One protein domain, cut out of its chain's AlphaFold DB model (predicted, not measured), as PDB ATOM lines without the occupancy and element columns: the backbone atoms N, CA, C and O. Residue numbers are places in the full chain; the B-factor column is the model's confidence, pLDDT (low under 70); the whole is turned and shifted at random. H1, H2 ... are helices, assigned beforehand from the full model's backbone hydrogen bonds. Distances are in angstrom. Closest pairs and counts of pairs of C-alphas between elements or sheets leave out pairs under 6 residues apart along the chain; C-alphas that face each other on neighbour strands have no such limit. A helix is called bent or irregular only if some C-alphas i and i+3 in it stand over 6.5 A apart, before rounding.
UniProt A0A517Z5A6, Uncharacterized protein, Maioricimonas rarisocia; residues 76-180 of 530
ATOM      1  N   ARG A  76       7.567 -38.553  41.875       92.56
ATOM      2  CA  ARG A  76       8.999 -38.239  41.996       92.56
ATOM      3  C   ARG A  76       9.697 -38.205  40.645       92.56
ATOM      4  O   ARG A  76      10.566 -37.358  40.445       92.56
ATOM      5  N   TYR A  77       9.326 -39.097  39.726       94.88
ATOM      6  CA  TYR A  77       9.874 -39.047  38.370       94.88
ATOM      7  C   TYR A  77       9.383 -37.798  37.636       94.88
ATOM      8  O   TYR A  77      10.153 -37.107  36.976       94.88
ATOM      9  N   ARG A  78       8.121 -37.416  37.842       93.56
ATOM     10  CA  ARG A  78       7.592 -36.183  37.269       93.56
ATOM     11  C   ARG A  78       8.267 -34.928  37.818       93.56
ATOM     12  O   ARG A  78       8.604 -34.035  37.045       93.56
ATOM     13  N   LEU A  79       8.523 -34.886  39.127       93.56
ATOM     14  CA  LEU A  79       9.328 -33.834  39.750       93.56
ATOM     15  C   LEU A  79      10.731 -33.769  39.132       93.56
ATOM     16  O   LEU A  79      11.213 -32.683  38.822       93.56
ATOM     17  N   TYR A  80      11.369 -34.922  38.918       95.12
ATOM     18  CA  TYR A  80      12.667 -35.010  38.252       95.12
ATOM     19  C   TYR A  80      12.641 -34.385  36.845       95.12
ATOM     20  O   TYR A  80      13.500 -33.554  36.530       95.12
ATOM     21  N   LEU A  81      11.633 -34.705  36.026       95.38
ATOM     22  CA  LEU A  81      11.476 -34.121  34.688       95.38
ATOM     23  C   LEU A  81      11.207 -32.610  34.747       95.38
ATOM     24  O   LEU A  81      11.813 -31.849  33.992       95.38
ATOM     25  N   ASP A  82      10.351 -32.157  35.668       94.56
ATOM     26  CA  ASP A  82      10.033 -30.734  35.837       94.56
ATOM     27  C   ASP A  82      11.261 -29.915  36.259       94.56
ATOM     28  O   ASP A  82      11.505 -28.845  35.701       94.56
ATOM     29  N   VAL A  83      12.072 -30.420  37.194       94.69
ATOM     30  CA  VAL A  83      13.332 -29.775  37.601       94.69
ATOM     31  C   VAL A  83      14.341 -29.779  36.452       94.69
ATOM     32  O   VAL A  83      15.023 -28.777  36.230       94.69
ATOM     33  N   THR A  84      14.419 -30.869  35.686       94.75
ATOM     34  CA  THR A  84      15.310 -30.968  34.520       94.75
ATOM     35  C   THR A  84      14.959 -29.907  33.482       94.75
ATOM     36  O   THR A  84      15.826 -29.132  33.071       94.75
ATOM     37  N   LEU A  85      13.677 -29.801  33.130       93.88
ATOM     38  CA  LEU A  85      13.157 -28.819  32.186       93.88
ATOM     39  C   LEU A  85      13.371 -27.385  32.699       93.88
ATOM     40  O   LEU A  85      13.888 -26.528  31.976       93.88
ATOM     41  N   LEU A  86      13.078 -27.139  33.979       91.81
ATOM     42  CA  LEU A  86      13.261 -25.837  34.617       91.81
ATOM     43  C   LEU A  86      14.727 -25.394  34.673       91.81
ATOM     44  O   LEU A  86      15.003 -24.214  34.479       91.81
ATOM     45  N   SER A  87      15.672 -26.313  34.894       93.56
ATOM     46  CA  SER A  87      17.105 -25.986  34.962       93.56
ATOM     47  C   SER A  87      17.620 -25.352  33.661       93.56
ATOM     48  O   SER A  87      18.381 -24.378  33.679       93.56
ATOM     49  N   VAL A  88      17.137 -25.848  32.516       91.44
ATOM     50  CA  VAL A  88      17.474 -25.315  31.193       91.44
ATOM     51  C   VAL A  88      16.747 -23.995  30.953       91.44
ATOM     52  O   VAL A  88      17.379 -23.016  30.558       91.44
ATOM     53  N   MET A  89      15.448 -23.915  31.262       86.56
ATOM     54  CA  MET A  89      14.672 -22.676  31.106       86.56
ATOM     55  C   MET A  89      15.215 -21.527  31.961       86.56
ATOM     56  O   MET A  89      15.311 -20.392  31.497       86.56
ATOM     57  N   HIS A  90      15.623 -21.811  33.195       86.88
ATOM     58  CA  HIS A  90      16.242 -20.829  34.081       86.88
ATOM     59  C   HIS A  90      17.584 -20.334  33.521       86.88
ATOM     60  O   HIS A  90      17.862 -19.134  33.553       86.88
ATOM     61  N   THR A  91      18.371 -21.217  32.899       85.94
ATOM     62  CA  THR A  91      19.602 -20.835  32.182       85.94
ATOM     63  C   THR A  91      19.306 -19.927  30.978       85.94
ATOM     64  O   THR A  91      20.007 -18.942  30.747       85.94
ATOM     65  N   VAL A  92      18.232 -20.193  30.226       81.44
ATOM     66  CA  VAL A  92      17.773 -19.312  29.133       81.44
ATOM     67  C   VAL A  92      17.378 -17.931  29.671       81.44
ATOM     68  O   VAL A  92      17.789 -16.917  29.111       81.44
ATOM     69  N   GLY A  93      16.643 -17.878  30.785       78.00
ATOM     70  CA  GLY A  93      16.242 -16.619  31.418       78.00
ATOM     71  C   GLY A  93      17.413 -15.802  31.962       78.00
ATOM     72  O   GLY A  93      17.463 -14.592  31.781       78.00
ATOM     73  N   THR A  94      18.387 -16.456  32.597       77.06
ATOM     74  CA  THR A  94      19.568 -15.785  33.177       77.06
ATOM     75  C   THR A  94      20.603 -15.344  32.147       77.06
ATOM     76  O   THR A  94      21.460 -14.526  32.469       77.06
ATOM     77  N   THR A  95      20.522 -15.839  30.909       77.19
ATOM     78  CA  THR A  95      21.350 -15.383  29.778       77.19
ATOM     79  C   THR A  95      20.684 -14.268  28.965       77.19
ATOM     80  O   THR A  95      21.063 -14.035  27.818       77.19
ATOM     81  N   ASP A  96      19.681 -13.598  29.545       65.88
ATOM     82  CA  ASP A  96      18.909 -12.493  28.960       65.88
ATOM     83  C   ASP A  96      18.228 -12.819  27.620       65.88
ATOM     84  O   ASP A  96      17.836 -11.934  26.856       65.88
ATOM     85  N   ARG A  97      17.996 -14.107  27.337       68.62
ATOM     86  CA  ARG A  97      17.227 -14.567  26.169       68.62
ATOM     87  C   ARG A  97      15.730 -14.573  26.476       68.62
ATOM     88  O   ARG A  97      15.059 -15.595  26.327       68.62
ATOM     89  N   TRP A  98      15.211 -13.426  26.912       70.31
ATOM     90  CA  TRP A  98      13.842 -13.267  27.416       70.31
ATOM     91  C   TRP A  98      12.777 -13.710  26.415       70.31
ATOM     92  O   TRP A  98      11.920 -14.507  26.781       70.31
ATOM     93  N   GLN A  99      12.906 -13.333  25.138       65.12
ATOM     94  CA  GLN A  99      11.983 -13.780  24.086       65.12
ATOM     95  C   GLN A  99      11.888 -15.310  24.016       65.12
ATOM     96  O   GLN A  99      10.803 -15.873  23.984       65.12
ATOM     97  N   ARG A 100      13.031 -16.006  24.071       70.12
ATOM     98  CA  ARG A 100      13.051 -17.471  24.003       70.12
ATOM     99  C   ARG A 100      12.419 -18.106  25.240       70.12
ATOM    100  O   ARG A 100      11.773 -19.141  25.118       70.12
ATOM    101  N   LEU A 101      12.624 -17.524  26.422       73.06
ATOM    102  CA  LEU A 101      11.972 -17.989  27.647       73.06
ATOM    103  C   LEU A 101      10.450 -17.801  27.572       73.06
ATOM    104  O   LEU A 101       9.708 -18.685  27.992       73.06
ATOM    105  N   GLU A 102       9.995 -16.677  27.022       70.62
ATOM    106  CA  GLU A 102       8.576 -16.394  26.809       70.62
ATOM    107  C   GLU A 102       7.943 -17.369  25.822       70.62
ATOM    108  O   GLU A 102       6.919 -17.965  26.150       70.62
ATOM    109  N   ASP A 103       8.583 -17.612  24.677       73.56
ATOM    110  CA  ASP A 103       8.113 -18.589  23.688       73.56
ATOM    111  C   ASP A 103       7.943 -19.984  24.318       73.56
ATOM    112  O   ASP A 103       7.015 -20.727  24.000       73.56
ATOM    113  N   LEU A 104       8.827 -20.348  25.253       74.31
ATOM    114  CA  LEU A 104       8.740 -21.611  25.980       74.31
ATOM    115  C   LEU A 104       7.597 -21.602  27.006       74.31
ATOM    116  O   LEU A 104       6.773 -22.515  26.996       74.31
ATOM    117  N   LEU A 105       7.532 -20.592  27.880       70.94
ATOM    118  CA  LEU A 105       6.551 -20.515  28.972       70.94
ATOM    119  C   LEU A 105       5.120 -20.278  28.491       70.94
ATOM    120  O   LEU A 105       4.194 -20.790  29.110       70.94
ATOM    121  N   PHE A 106       4.933 -19.495  27.431       72.38
ATOM    122  CA  PHE A 106       3.613 -19.167  26.890       72.38
ATOM    123  C   PHE A 106       3.229 -20.032  25.686       72.38
ATOM    124  O   PHE A 106       2.044 -20.109  25.364       72.38
ATOM    125  N   GLY A 107       4.197 -20.722  25.076       78.38
ATOM    126  CA  GLY A 107       3.982 -21.741  24.052       78.38
ATOM    127  C   GLY A 107       3.959 -23.154  24.642       78.38
ATOM    128  O   GLY A 107       3.055 -23.516  25.397       78.38
ATOM    129  N   ARG A 108       4.965 -23.972  24.298       76.94
ATOM    130  CA  ARG A 108       4.969 -25.431  24.557       76.94
ATOM    131  C   ARG A 108       4.851 -25.818  26.035       76.94
ATOM    132  O   ARG A 108       4.277 -26.854  26.342       76.94
ATOM    133  N   CYS A 109       5.344 -24.997  26.961       78.75
ATOM    134  CA  CYS A 109       5.277 -25.272  28.399       78.75
ATOM    135  C   CYS A 109       4.131 -24.548  29.115       78.75
ATOM    136  O   CYS A 109       4.100 -24.573  30.346       78.75
ATOM    137  N   ARG A 110       3.182 -23.928  28.397       77.88
ATOM    138  CA  ARG A 110       2.088 -23.147  29.004       77.88
ATOM    139  C   ARG A 110       1.342 -23.905  30.093       77.88
ATOM    140  O   ARG A 110       1.114 -23.369  31.174       77.88
ATOM    141  N   ALA A 111       1.019 -25.166  29.839       75.56
ATOM    142  CA  ALA A 111       0.331 -26.008  30.810       75.56
ATOM    143  C   ALA A 111       1.217 -26.425  32.002       75.56
ATOM    144  O   ALA A 111       0.710 -26.725  33.079       75.56
ATOM    145  N   LEU A 112       2.546 -26.403  31.846       79.88
ATOM    146  CA  LEU A 112       3.495 -26.714  32.920       79.88
ATOM    147  C   LEU A 112       3.812 -25.499  33.794       79.88
ATOM    148  O   LEU A 112       4.259 -25.673  34.929       79.88
ATOM    149  N   ALA A 113       3.584 -24.282  33.289       78.56
ATOM    150  CA  ALA A 113       3.995 -23.038  33.928       78.56
ATOM    151  C   ALA A 113       3.598 -22.934  35.417       78.56
ATOM    152  O   ALA A 113       4.461 -22.560  36.214       78.56
ATOM    153  N   PRO A 114       2.381 -23.320  35.861       79.62
ATOM    154  CA  PRO A 114       2.031 -23.291  37.283       79.62
ATOM    155  C   PRO A 114       2.947 -24.153  38.169       79.62
ATOM    156  O   PRO A 114       3.343 -23.717  39.253       79.62
ATOM    157  N   ARG A 115       3.330 -25.344  37.694       83.38
ATOM    158  CA  ARG A 115       4.219 -26.284  38.403       83.38
ATOM    159  C   ARG A 115       5.665 -25.805  38.382       83.38
ATOM    160  O   ARG A 115       6.333 -25.806  39.410       83.38
ATOM    161  N   LEU A 116       6.131 -25.307  37.238       83.56
ATOM    162  CA  LEU A 116       7.469 -24.724  37.122       83.56
ATOM    163  C   LEU A 116       7.622 -23.519  38.063       83.56
ATOM    164  O   LEU A 116       8.617 -23.410  38.774       83.56
ATOM    165  N   MET A 117       6.602 -22.659  38.150       79.88
ATOM    166  CA  MET A 117       6.594 -21.528  39.081       79.88
ATOM    167  C   MET A 117       6.581 -21.964  40.548       79.88
ATOM    168  O   MET A 117       7.249 -21.338  41.369       79.88
ATOM    169  N   GLN A 118       5.869 -23.040  40.894       84.44
ATOM    170  CA  GLN A 118       5.954 -23.628  42.233       84.44
ATOM    171  C   GLN A 118       7.391 -24.057  42.563       84.44
ATOM    172  O   GLN A 118       7.863 -23.775  43.664       84.44
ATOM    173  N   LEU A 119       8.084 -24.730  41.640       86.38
ATOM    174  CA  LEU A 119       9.461 -25.186  41.857       86.38
ATOM    175  C   LEU A 119      10.430 -24.015  42.010       86.38
ATOM    176  O   LEU A 119      11.255 -24.020  42.919       86.38
ATOM    177  N   VAL A 120      10.267 -22.970  41.197       83.06
ATOM    178  CA  VAL A 120      10.996 -21.707  41.367       83.06
ATOM    179  C   VAL A 120      10.764 -21.113  42.761       83.06
ATOM    180  O   VAL A 120      11.726 -20.793  43.461       83.06
ATOM    181  N   ASP A 121       9.502 -20.989  43.184       81.25
ATOM    182  CA  ASP A 121       9.134 -20.468  44.506       81.25
ATOM    183  C   ASP A 121       9.714 -21.338  45.639       81.25
ATOM    184  O   ASP A 121      10.006 -20.829  46.728       81.25
ATOM    185  N   SER A 122       9.843 -22.647  45.415       84.06
ATOM    186  CA  SER A 122      10.441 -23.598  46.355       84.06
ATOM    187  C   SER A 122      11.950 -23.386  46.475       84.06
ATOM    188  O   SER A 122      12.451 -23.179  47.578       84.06
ATOM    189  N   GLU A 123      12.670 -23.317  45.353       84.88
ATOM    190  CA  GLU A 123      14.127 -23.139  45.360       84.88
ATOM    191  C   GLU A 123      14.560 -21.776  45.906       84.88
ATOM    192  O   GLU A 123      15.481 -21.676  46.719       84.88
ATOM    193  N   VAL A 124      13.835 -20.715  45.548       84.56
ATOM    194  CA  VAL A 124      14.039 -19.369  46.109       84.56
ATOM    195  C   VAL A 124      13.922 -19.382  47.636       84.56
ATOM    196  O   VAL A 124      14.730 -18.758  48.332       84.56
ATOM    197  N   ARG A 125      12.944 -20.122  48.179       83.56
ATOM    198  CA  ARG A 125      12.758 -20.282  49.629       83.56
ATOM    199  C   ARG A 125      13.848 -21.142  50.259       83.56
ATOM    200  O   ARG A 125      14.395 -20.735  51.285       83.56
ATOM    201  N   ARG A 126      14.179 -22.280  49.643       84.88
ATOM    202  CA  ARG A 126      15.205 -23.225  50.106       84.88
ATOM    203  C   ARG A 126      16.565 -22.543  50.243       84.88
ATOM    204  O   ARG A 126      17.216 -22.674  51.276       84.88
ATOM    205  N   HIS A 127      16.948 -21.738  49.255       84.19
ATOM    206  CA  HIS A 127      18.234 -21.042  49.241       84.19
ATOM    207  C   HIS A 127      18.209 -19.644  49.875       84.19
ATOM    208  O   HIS A 127      19.273 -19.056  50.066       84.19
ATOM    209  N   ARG A 128      17.029 -19.105  50.221       85.88
ATOM    210  CA  ARG A 128      16.836 -17.736  50.747       85.88
ATOM    211  C   ARG A 128      17.483 -16.656  49.865       85.88
ATOM    212  O   ARG A 128      18.092 -15.712  50.367       85.88
ATOM    213  N   ARG A 129      17.361 -16.801  48.545       84.38
ATOM    214  CA  ARG A 129      17.995 -15.940  47.528       84.38
ATOM    215  C   ARG A 129      16.967 -15.370  46.568       84.38
ATOM    216  O   ARG A 129      15.874 -15.909  46.442       84.38
ATOM    217  N   LYS A 130      17.302 -14.294  45.852       80.25
ATOM    218  CA  LYS A 130      16.449 -13.828  44.745       80.25
ATOM    219  C   LYS A 130      16.511 -14.829  43.587       80.25
ATOM    220  O   LYS A 130      17.531 -15.475  43.388       80.25
ATOM    221  N   LEU A 131      15.466 -14.894  42.760       76.62
ATOM    222  CA  LEU A 131      15.414 -15.799  41.597       76.62
ATOM    223  C   LEU A 131      16.636 -15.678  40.668       76.62
ATOM    224  O   LEU A 131      17.172 -16.676  40.197       76.62
ATOM    225  N   ARG A 132      17.113 -14.448  40.453       76.56
ATOM    226  CA  ARG A 132      18.308 -14.145  39.644       76.56
ATOM    227  C   ARG A 132      19.631 -14.636  40.252       76.56
ATOM    228  O   ARG A 132      20.651 -14.619  39.580       76.56
ATOM    229  N   GLU A 133      19.633 -14.981  41.537       81.50
ATOM    230  CA  GLU A 133      20.811 -15.434  42.291       81.50
ATOM    231  C   GLU A 133      20.862 -16.963  42.424       81.50
ATOM    232  O   GLU A 133      21.870 -17.495  42.893       81.50
ATOM    233  N   VAL A 134      19.794 -17.665  42.024       82.44
ATOM    234  CA  VAL A 134      19.791 -19.125  41.876       82.44
ATOM    235  C   VAL A 134      20.719 -19.475  40.713       82.44
ATOM    236  O   VAL A 134      20.648 -18.849  39.659       82.44
ATOM    237  N   ARG A 135      21.632 -20.426  40.900       85.75
ATOM    238  CA  ARG A 135      22.629 -20.832  39.895       85.75
ATOM    239  C   ARG A 135      22.271 -22.186  39.289       85.75
ATOM    240  O   ARG A 135      21.584 -22.989  39.908       85.75
ATOM    241  N   ALA A 136      22.843 -22.497  38.126       85.50
ATOM    242  CA  ALA A 136      22.739 -23.827  37.513       85.50
ATOM    243  C   ALA A 136      23.177 -24.966  38.462       85.50
ATOM    244  O   ALA A 136      22.606 -26.053  38.444       85.50
ATOM    245  N   THR A 137      24.152 -24.706  39.339       87.88
ATOM    246  CA  THR A 137      24.617 -25.665  40.354       87.88
ATOM    247  C   THR A 137      23.568 -25.977  41.419       87.88
ATOM    248  O   THR A 137      23.561 -27.090  41.936       87.88
ATOM    249  N   ASP A 138      22.687 -25.024  41.738       89.94
ATOM    250  CA  ASP A 138      21.618 -25.221  42.722       89.94
ATOM    251  C   ASP A 138      20.594 -26.227  42.161       89.94
ATOM    252  O   ASP A 138      20.284 -27.228  42.803       89.94
ATOM    253  N   TRP A 139      20.203 -26.067  40.889       91.06
ATOM    254  CA  TRP A 139      19.366 -27.039  40.175       91.06
ATOM    255  C   TRP A 139      20.016 -28.424  40.074       91.06
ATOM    256  O   TRP A 139      19.348 -29.435  40.281       91.06
ATOM    257  N   GLY A 140      21.324 -28.481  39.803       90.31
ATOM    258  CA  GLY A 140      22.080 -29.736  39.796       90.31
ATOM    259  C   GLY A 140      22.070 -30.446  41.155       90.31
ATOM    260  O   GLY A 140      21.926 -31.666  41.206       90.31
ATOM    261  N   SER A 141      22.155 -29.693  42.257       90.75
ATOM    262  CA  SER A 141      22.024 -30.235  43.614       90.75
ATOM    263  C   SER A 141      20.634 -30.821  43.855       90.75
ATOM    264  O   SER A 141      20.528 -31.920  44.396       90.75
ATOM    265  N   THR A 142      19.573 -30.121  43.444       91.19
ATOM    266  CA  THR A 142      18.197 -30.620  43.572       91.19
ATOM    267  C   THR A 142      17.982 -31.883  42.740       91.19
ATOM    268  O   THR A 142      17.423 -32.855  43.244       91.19
ATOM    269  N   LEU A 143      18.480 -31.917  41.499       91.50
ATOM    270  CA  LEU A 143      18.419 -33.113  40.652       91.50
ATOM    271  C   LEU A 143      19.142 -34.298  41.291       91.50
ATOM    272  O   LEU A 143      18.582 -35.391  41.346       91.50
ATOM    273  N   ASN A 144      20.355 -34.091  41.807       90.38
ATOM    274  CA  ASN A 144      21.104 -35.155  42.470       90.38
ATOM    275  C   ASN A 144      20.381 -35.646  43.727       90.38
ATOM    276  O   ASN A 144      20.241 -36.849  43.888       90.38
ATOM    277  N   ALA A 145      19.812 -34.757  44.545       90.44
ATOM    278  CA  ALA A 145      19.029 -35.165  45.713       90.44
ATOM    279  C   ALA A 145      17.829 -36.057  45.335       90.44
ATOM    280  O   ALA A 145      17.572 -37.067  45.995       90.44
ATOM    281  N   ILE A 146      17.123 -35.734  44.243       90.12
ATOM    282  CA  ILE A 146      16.017 -36.560  43.736       90.12
ATOM    283  C   ILE A 146      16.537 -37.926  43.254       90.12
ATOM    284  O   ILE A 146      15.985 -38.967  43.622       90.12
ATOM    285  N   VAL A 147      17.615 -37.942  42.468       88.25
ATOM    286  CA  VAL A 147      18.214 -39.166  41.907       88.25
ATOM    287  C   VAL A 147      18.791 -40.075  42.998       88.25
ATOM    288  O   VAL A 147      18.549 -41.283  42.985       88.25
ATOM    289  N   ASP A 148      19.490 -39.513  43.979       86.44
ATOM    290  CA  ASP A 148      20.089 -40.253  45.091       86.44
ATOM    291  C   ASP A 148      19.000 -40.903  45.951       86.44
ATOM    292  O   ASP A 148      19.094 -42.082  46.297       86.44
ATOM    293  N   SER A 149      17.888 -40.191  46.188       83.31
ATOM    294  CA  SER A 149      16.725 -40.728  46.912       83.31
ATOM    295  C   SER A 149      16.032 -41.902  46.204       83.31
ATOM    296  O   SER A 149      15.222 -42.603  46.811       83.31
ATOM    297  N   THR A 150      16.319 -42.115  44.916       79.75
ATOM    298  CA  THR A 150      15.714 -43.164  44.075       79.75
ATOM    299  C   THR A 150      16.720 -44.237  43.652       79.75
ATOM    300  O   THR A 150      16.396 -45.111  42.841       79.75
ATOM    301  N   GLY A 151      17.939 -44.197  44.204       77.44
ATOM    302  CA  GLY A 151      19.002 -45.155  43.903       77.44
ATOM    303  C   GLY A 151      19.485 -45.100  42.453       77.44
ATOM    304  O   GLY A 151      19.900 -46.126  41.921       77.44
ATOM    305  N   GLY A 152      19.384 -43.944  41.787       79.88
ATOM    306  CA  GLY A 152      19.846 -43.769  40.405       79.88
ATOM    307  C   GLY A 152      18.874 -44.226  39.311       79.88
ATOM    308  O   GLY A 152      19.179 -44.046  38.133       79.88
ATOM    309  N   SER A 153      17.707 -44.772  39.674       84.81
ATOM    310  CA  SER A 153      16.773 -45.414  38.732       84.81
ATOM    311  C   SER A 153      16.339 -44.485  37.589       84.81
ATOM    312  O   SER A 153      16.293 -44.910  36.442       84.81
ATOM    313  N   PHE A 154      16.112 -43.196  37.868       92.19
ATOM    314  CA  PHE A 154      15.615 -42.244  36.866       92.19
ATOM    315  C   PHE A 154      16.580 -41.994  35.706       92.19
ATOM    316  O   PHE A 154      16.127 -41.879  34.577       92.19
ATOM    317  N   ARG A 155      17.901 -42.020  35.933       87.94
ATOM    318  CA  ARG A 155      18.865 -41.899  34.823       87.94
ATOM    319  C   ARG A 155      18.818 -43.113  33.894       87.94
ATOM    320  O   ARG A 155      19.010 -42.978  32.691       87.94
ATOM    321  N   SER A 156      18.570 -44.297  34.457       89.56
ATOM    322  CA  SER A 156      18.358 -45.517  33.668       89.56
ATOM    323  C   SER A 156      17.048 -45.440  32.890       89.56
ATOM    324  O   SER A 156      16.999 -45.836  31.730       89.56
ATOM    325  N   TRP A 157      16.000 -44.889  33.511       94.06
ATOM    326  CA  TRP A 157      14.714 -44.677  32.854       94.06
ATOM    327  C   TRP A 157      14.843 -43.706  31.689       94.06
ATOM    328  O   TRP A 157      14.359 -44.025  30.611       94.06
ATOM    329  N   ASP A 158      15.539 -42.579  31.861       93.00
ATOM    330  CA  ASP A 158      15.712 -41.598  30.787       93.00
ATOM    331  C   ASP A 158      16.360 -42.210  29.549       93.00
ATOM    332  O   ASP A 158      15.895 -41.977  28.435       93.00
ATOM    333  N   LYS A 159      17.390 -43.043  29.751       90.25
ATOM    334  CA  LYS A 159      18.085 -43.728  28.660       90.25
ATOM    335  C   LYS A 159      17.129 -44.530  27.780       90.25
ATOM    336  O   LYS A 159      17.289 -44.550  26.562       90.25
ATOM    337  N   HIS A 160      16.161 -45.199  28.397       91.44
ATOM    338  CA  HIS A 160      15.166 -45.982  27.679       91.44
ATOM    339  C   HIS A 160      14.040 -45.097  27.132       91.44
ATOM    340  O   HIS A 160      13.750 -45.146  25.944       91.44
ATOM    341  N   LEU A 161      13.448 -44.245  27.972       91.50
ATOM    342  CA  LEU A 161      12.257 -43.459  27.645       91.50
ATOM    343  C   LEU A 161      12.527 -42.334  26.648       91.50
ATOM    344  O   LEU A 161      11.644 -41.990  25.865       91.50
ATOM    345  N   TRP A 162      13.713 -41.741  26.676       89.44
ATOM    346  CA  TRP A 162      14.053 -40.555  25.888       89.44
ATOM    347  C   TRP A 162      15.303 -40.764  25.022       89.44
ATOM    348  O   TRP A 162      15.564 -39.972  24.124       89.44
ATOM    349  N   GLY A 163      16.050 -41.848  25.235       86.56
ATOM    350  CA  GLY A 163      17.308 -42.125  24.547       86.56
ATOM    351  C   GLY A 163      18.531 -41.748  25.386       86.56
ATOM    352  O   GLY A 163      18.420 -41.248  26.502       86.56
ATOM    353  N   ASP A 164      19.728 -42.012  24.855       85.38
ATOM    354  CA  ASP A 164      21.005 -41.883  25.578       85.38
ATOM    355  C   ASP A 164      21.449 -40.412  25.741       85.38
ATOM    356  O   ASP A 164      22.419 -39.954  25.135       85.38
ATOM    357  N   CYS A 165      20.698 -39.648  26.538       85.81
ATOM    358  CA  CYS A 165      20.971 -38.249  26.850       85.81
ATOM    359  C   CYS A 165      21.989 -38.124  27.993       85.81
ATOM    360  O   CYS A 165      21.836 -38.704  29.067       85.81
ATOM    361  N   ARG A 166      23.013 -37.286  27.808       80.38
ATOM    362  CA  ARG A 166      24.098 -37.071  28.786       80.38
ATOM    363  C   ARG A 166      23.766 -36.036  29.858       80.38
ATOM    364  O   ARG A 166      24.526 -35.877  30.815       80.38
ATOM    365  N   GLY A 167      22.653 -35.316  29.716       86.62
ATOM    366  CA  GLY A 167      22.202 -34.353  30.715       86.62
ATOM    367  C   GLY A 167      20.989 -33.515  30.299       86.62
ATOM    368  O   GLY A 167      20.431 -33.717  29.219       86.62
ATOM    369  N   PRO A 168      20.609 -32.528  31.135       90.50
ATOM    370  CA  PRO A 168      19.389 -31.739  30.958       90.50
ATOM    371  C   PRO A 168      19.263 -31.047  29.600       90.50
ATOM    372  O   PRO A 168      18.173 -30.989  29.046       90.50
ATOM    373  N   ALA A 169      20.366 -30.541  29.041       89.00
ATOM    374  CA  ALA A 169      20.348 -29.816  27.769       89.00
ATOM    375  C   ALA A 169      20.011 -30.711  26.564       89.00
ATOM    376  O   ALA A 169      19.323 -30.260  25.654       89.00
ATOM    377  N   GLU A 170      20.478 -31.964  26.567       87.75
ATOM    378  CA  GLU A 170      20.189 -32.938  25.505       87.75
ATOM    379  C   GLU A 170      18.777 -33.513  25.647       87.75
ATOM    380  O   GLU A 170      18.102 -33.741  24.649       87.75
ATOM    381  N   LEU A 171      18.311 -33.682  26.887       89.75
ATOM    382  CA  LEU A 171      16.974 -34.188  27.186       89.75
ATOM    383  C   LEU A 171      15.874 -33.132  26.942       89.75
ATOM    384  O   LEU A 171      14.737 -33.463  26.616       89.75
ATOM    385  N   PHE A 172      16.203 -31.844  27.054       90.38
ATOM    386  CA  PHE A 172      15.239 -30.743  26.999       90.38
ATOM    387  C   PHE A 172      14.341 -30.709  25.746       90.38
ATOM    388  O   PHE A 172      13.129 -30.597  25.927       90.38
ATOM    389  N   PRO A 173      14.847 -30.828  24.499       86.88
ATOM    390  CA  PRO A 173      13.985 -30.827  23.314       86.88
ATOM    391  C   PRO A 173      12.959 -31.966  23.330       86.88
ATOM    392  O   PRO A 173      11.797 -31.752  23.007       86.88
ATOM    393  N   LEU A 174      13.366 -33.149  23.795       86.75
ATOM    394  CA  LEU A 174      12.499 -34.323  23.884       86.75
ATOM    395  C   LEU A 174      11.406 -34.130  24.938       86.75
ATOM    396  O   LEU A 174      10.250 -34.470  24.697       86.75
ATOM    397  N   LEU A 175      11.738 -33.518  26.079       88.25
ATOM    398  CA  LEU A 175      10.740 -33.191  27.098       88.25
ATOM    399  C   LEU A 175       9.744 -32.125  26.621       88.25
ATOM    400  O   LEU A 175       8.572 -32.175  26.991       88.25
ATOM    401  N   LEU A 176      10.172 -31.167  25.795       84.06
ATOM    402  CA  LEU A 176       9.246 -30.199  25.200       84.06
ATOM    403  C   LEU A 176       8.248 -30.860  24.248       84.06
ATOM    404  O   LEU A 176       7.093 -30.444  24.213       84.06
ATOM    405  N   ASP A 177       8.693 -31.853  23.486       80.31
ATOM    406  CA  ASP A 177       7.882 -32.458  22.429       80.31
ATOM    407  C   ASP A 177       6.979 -33.574  22.966       80.31
ATOM    408  O   ASP A 177       5.810 -33.667  22.592       80.31
ATOM    409  N   LEU A 178       7.497 -34.391  23.884       81.38
ATOM    410  CA  LEU A 178       6.830 -35.612  24.338       81.38
ATOM    411  C   LEU A 178       6.262 -35.508  25.756       81.38
ATOM    412  O   LEU A 178       5.204 -36.058  26.035       81.38
ATOM    413  N   TYR A 179       6.934 -34.802  26.670       87.12
ATOM    414  CA  TYR A 179       6.468 -34.690  28.056       87.12
ATOM    415  C   TYR A 179       5.481 -33.530  28.244       87.12
ATOM    416  O   TYR A 179       4.457 -33.685  28.911       87.12
ATOM    417  N   ALA A 180       5.738 -32.366  27.643       77.88
ATOM    418  CA  ALA A 180       4.858 -31.207  27.801       77.88
ATOM    419  C   ALA A 180       3.451 -31.442  27.221       77.88
ATOM    420  O   ALA A 180       2.475 -30.878  27.723       77.88
TER     421      ALA A 180
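What this domain is: This is residues 76 to 180 of the 530 residues of an uncharacterized protein of Maioricimonas rarisocia (UniProt A0A517Z5A6). One long helix, H1, runs through the middle of a rounded body, and other helices pack round it: H4 alongside, H3 and H6 across it, and H2 folded back from its last residues. H5 stands crosswise near the first residues of H1, at a corner with H4. The 105 printed residues hold six named helices, H1 to H6 in chain order, and no named strand; the class is all helix. The whole is compact, with a radius of gyration of the C-alphas of 13.3 A and spans of 33 by 30 by 22 A.

Where its parts are: H1, residues 76 to 94, begins at C-alpha 76 (8.999, -38.239, 41.996) and is 26.3 A long. H2 is residues 98 to 108, H3 residues 113 to 127, 21.0 A long, and H4 residues 136 to 148, 18.3 A long. H5 is residues 153 to 161; H6, residues 168 to 180, ends at C-alpha 180 (4.858, -31.207, 27.801). H2 and H6 are only just irregular: C-alphas 105 and 108 are 6.8 A apart, 170 and 173 6.9 A.

How they stand to each other: H1, the hub, touches H4 at a shallow tilt of 8 degrees, opposite ways; the closest C-alphas, Ser 87 and Trp 139, are 5.8 A apart. H1 and H2 form a hairpin, C-alphas 93 and 101 being closest at 5.9 A. H3 touches H1 about perpendicular, at 82 degrees, closest at C-alphas 116 and 86, 6.4 A. H6 touches H1 at a steep tilt of 64 degrees, closest at C-alphas 168 and 84, 5.5 A. H4 and H5 only just touch, only at the corner, with 3 pairs of C-alphas within 8 A. H2 and H5 are apart. Every O i to N i+4 pair is within hydrogen-bond range in H3, H4 and H5, against 14 of 15 in H1, 6 of 7 in H2 and 6 of 9 in H6.

The domain as a whole: The farthest C-alphas, Gln 99 and Gly 151, are 37.8 A apart. The printed part has no cut and no long link. Its mean pLDDT is 84.5; residues 96, 97 and 99 are under 70.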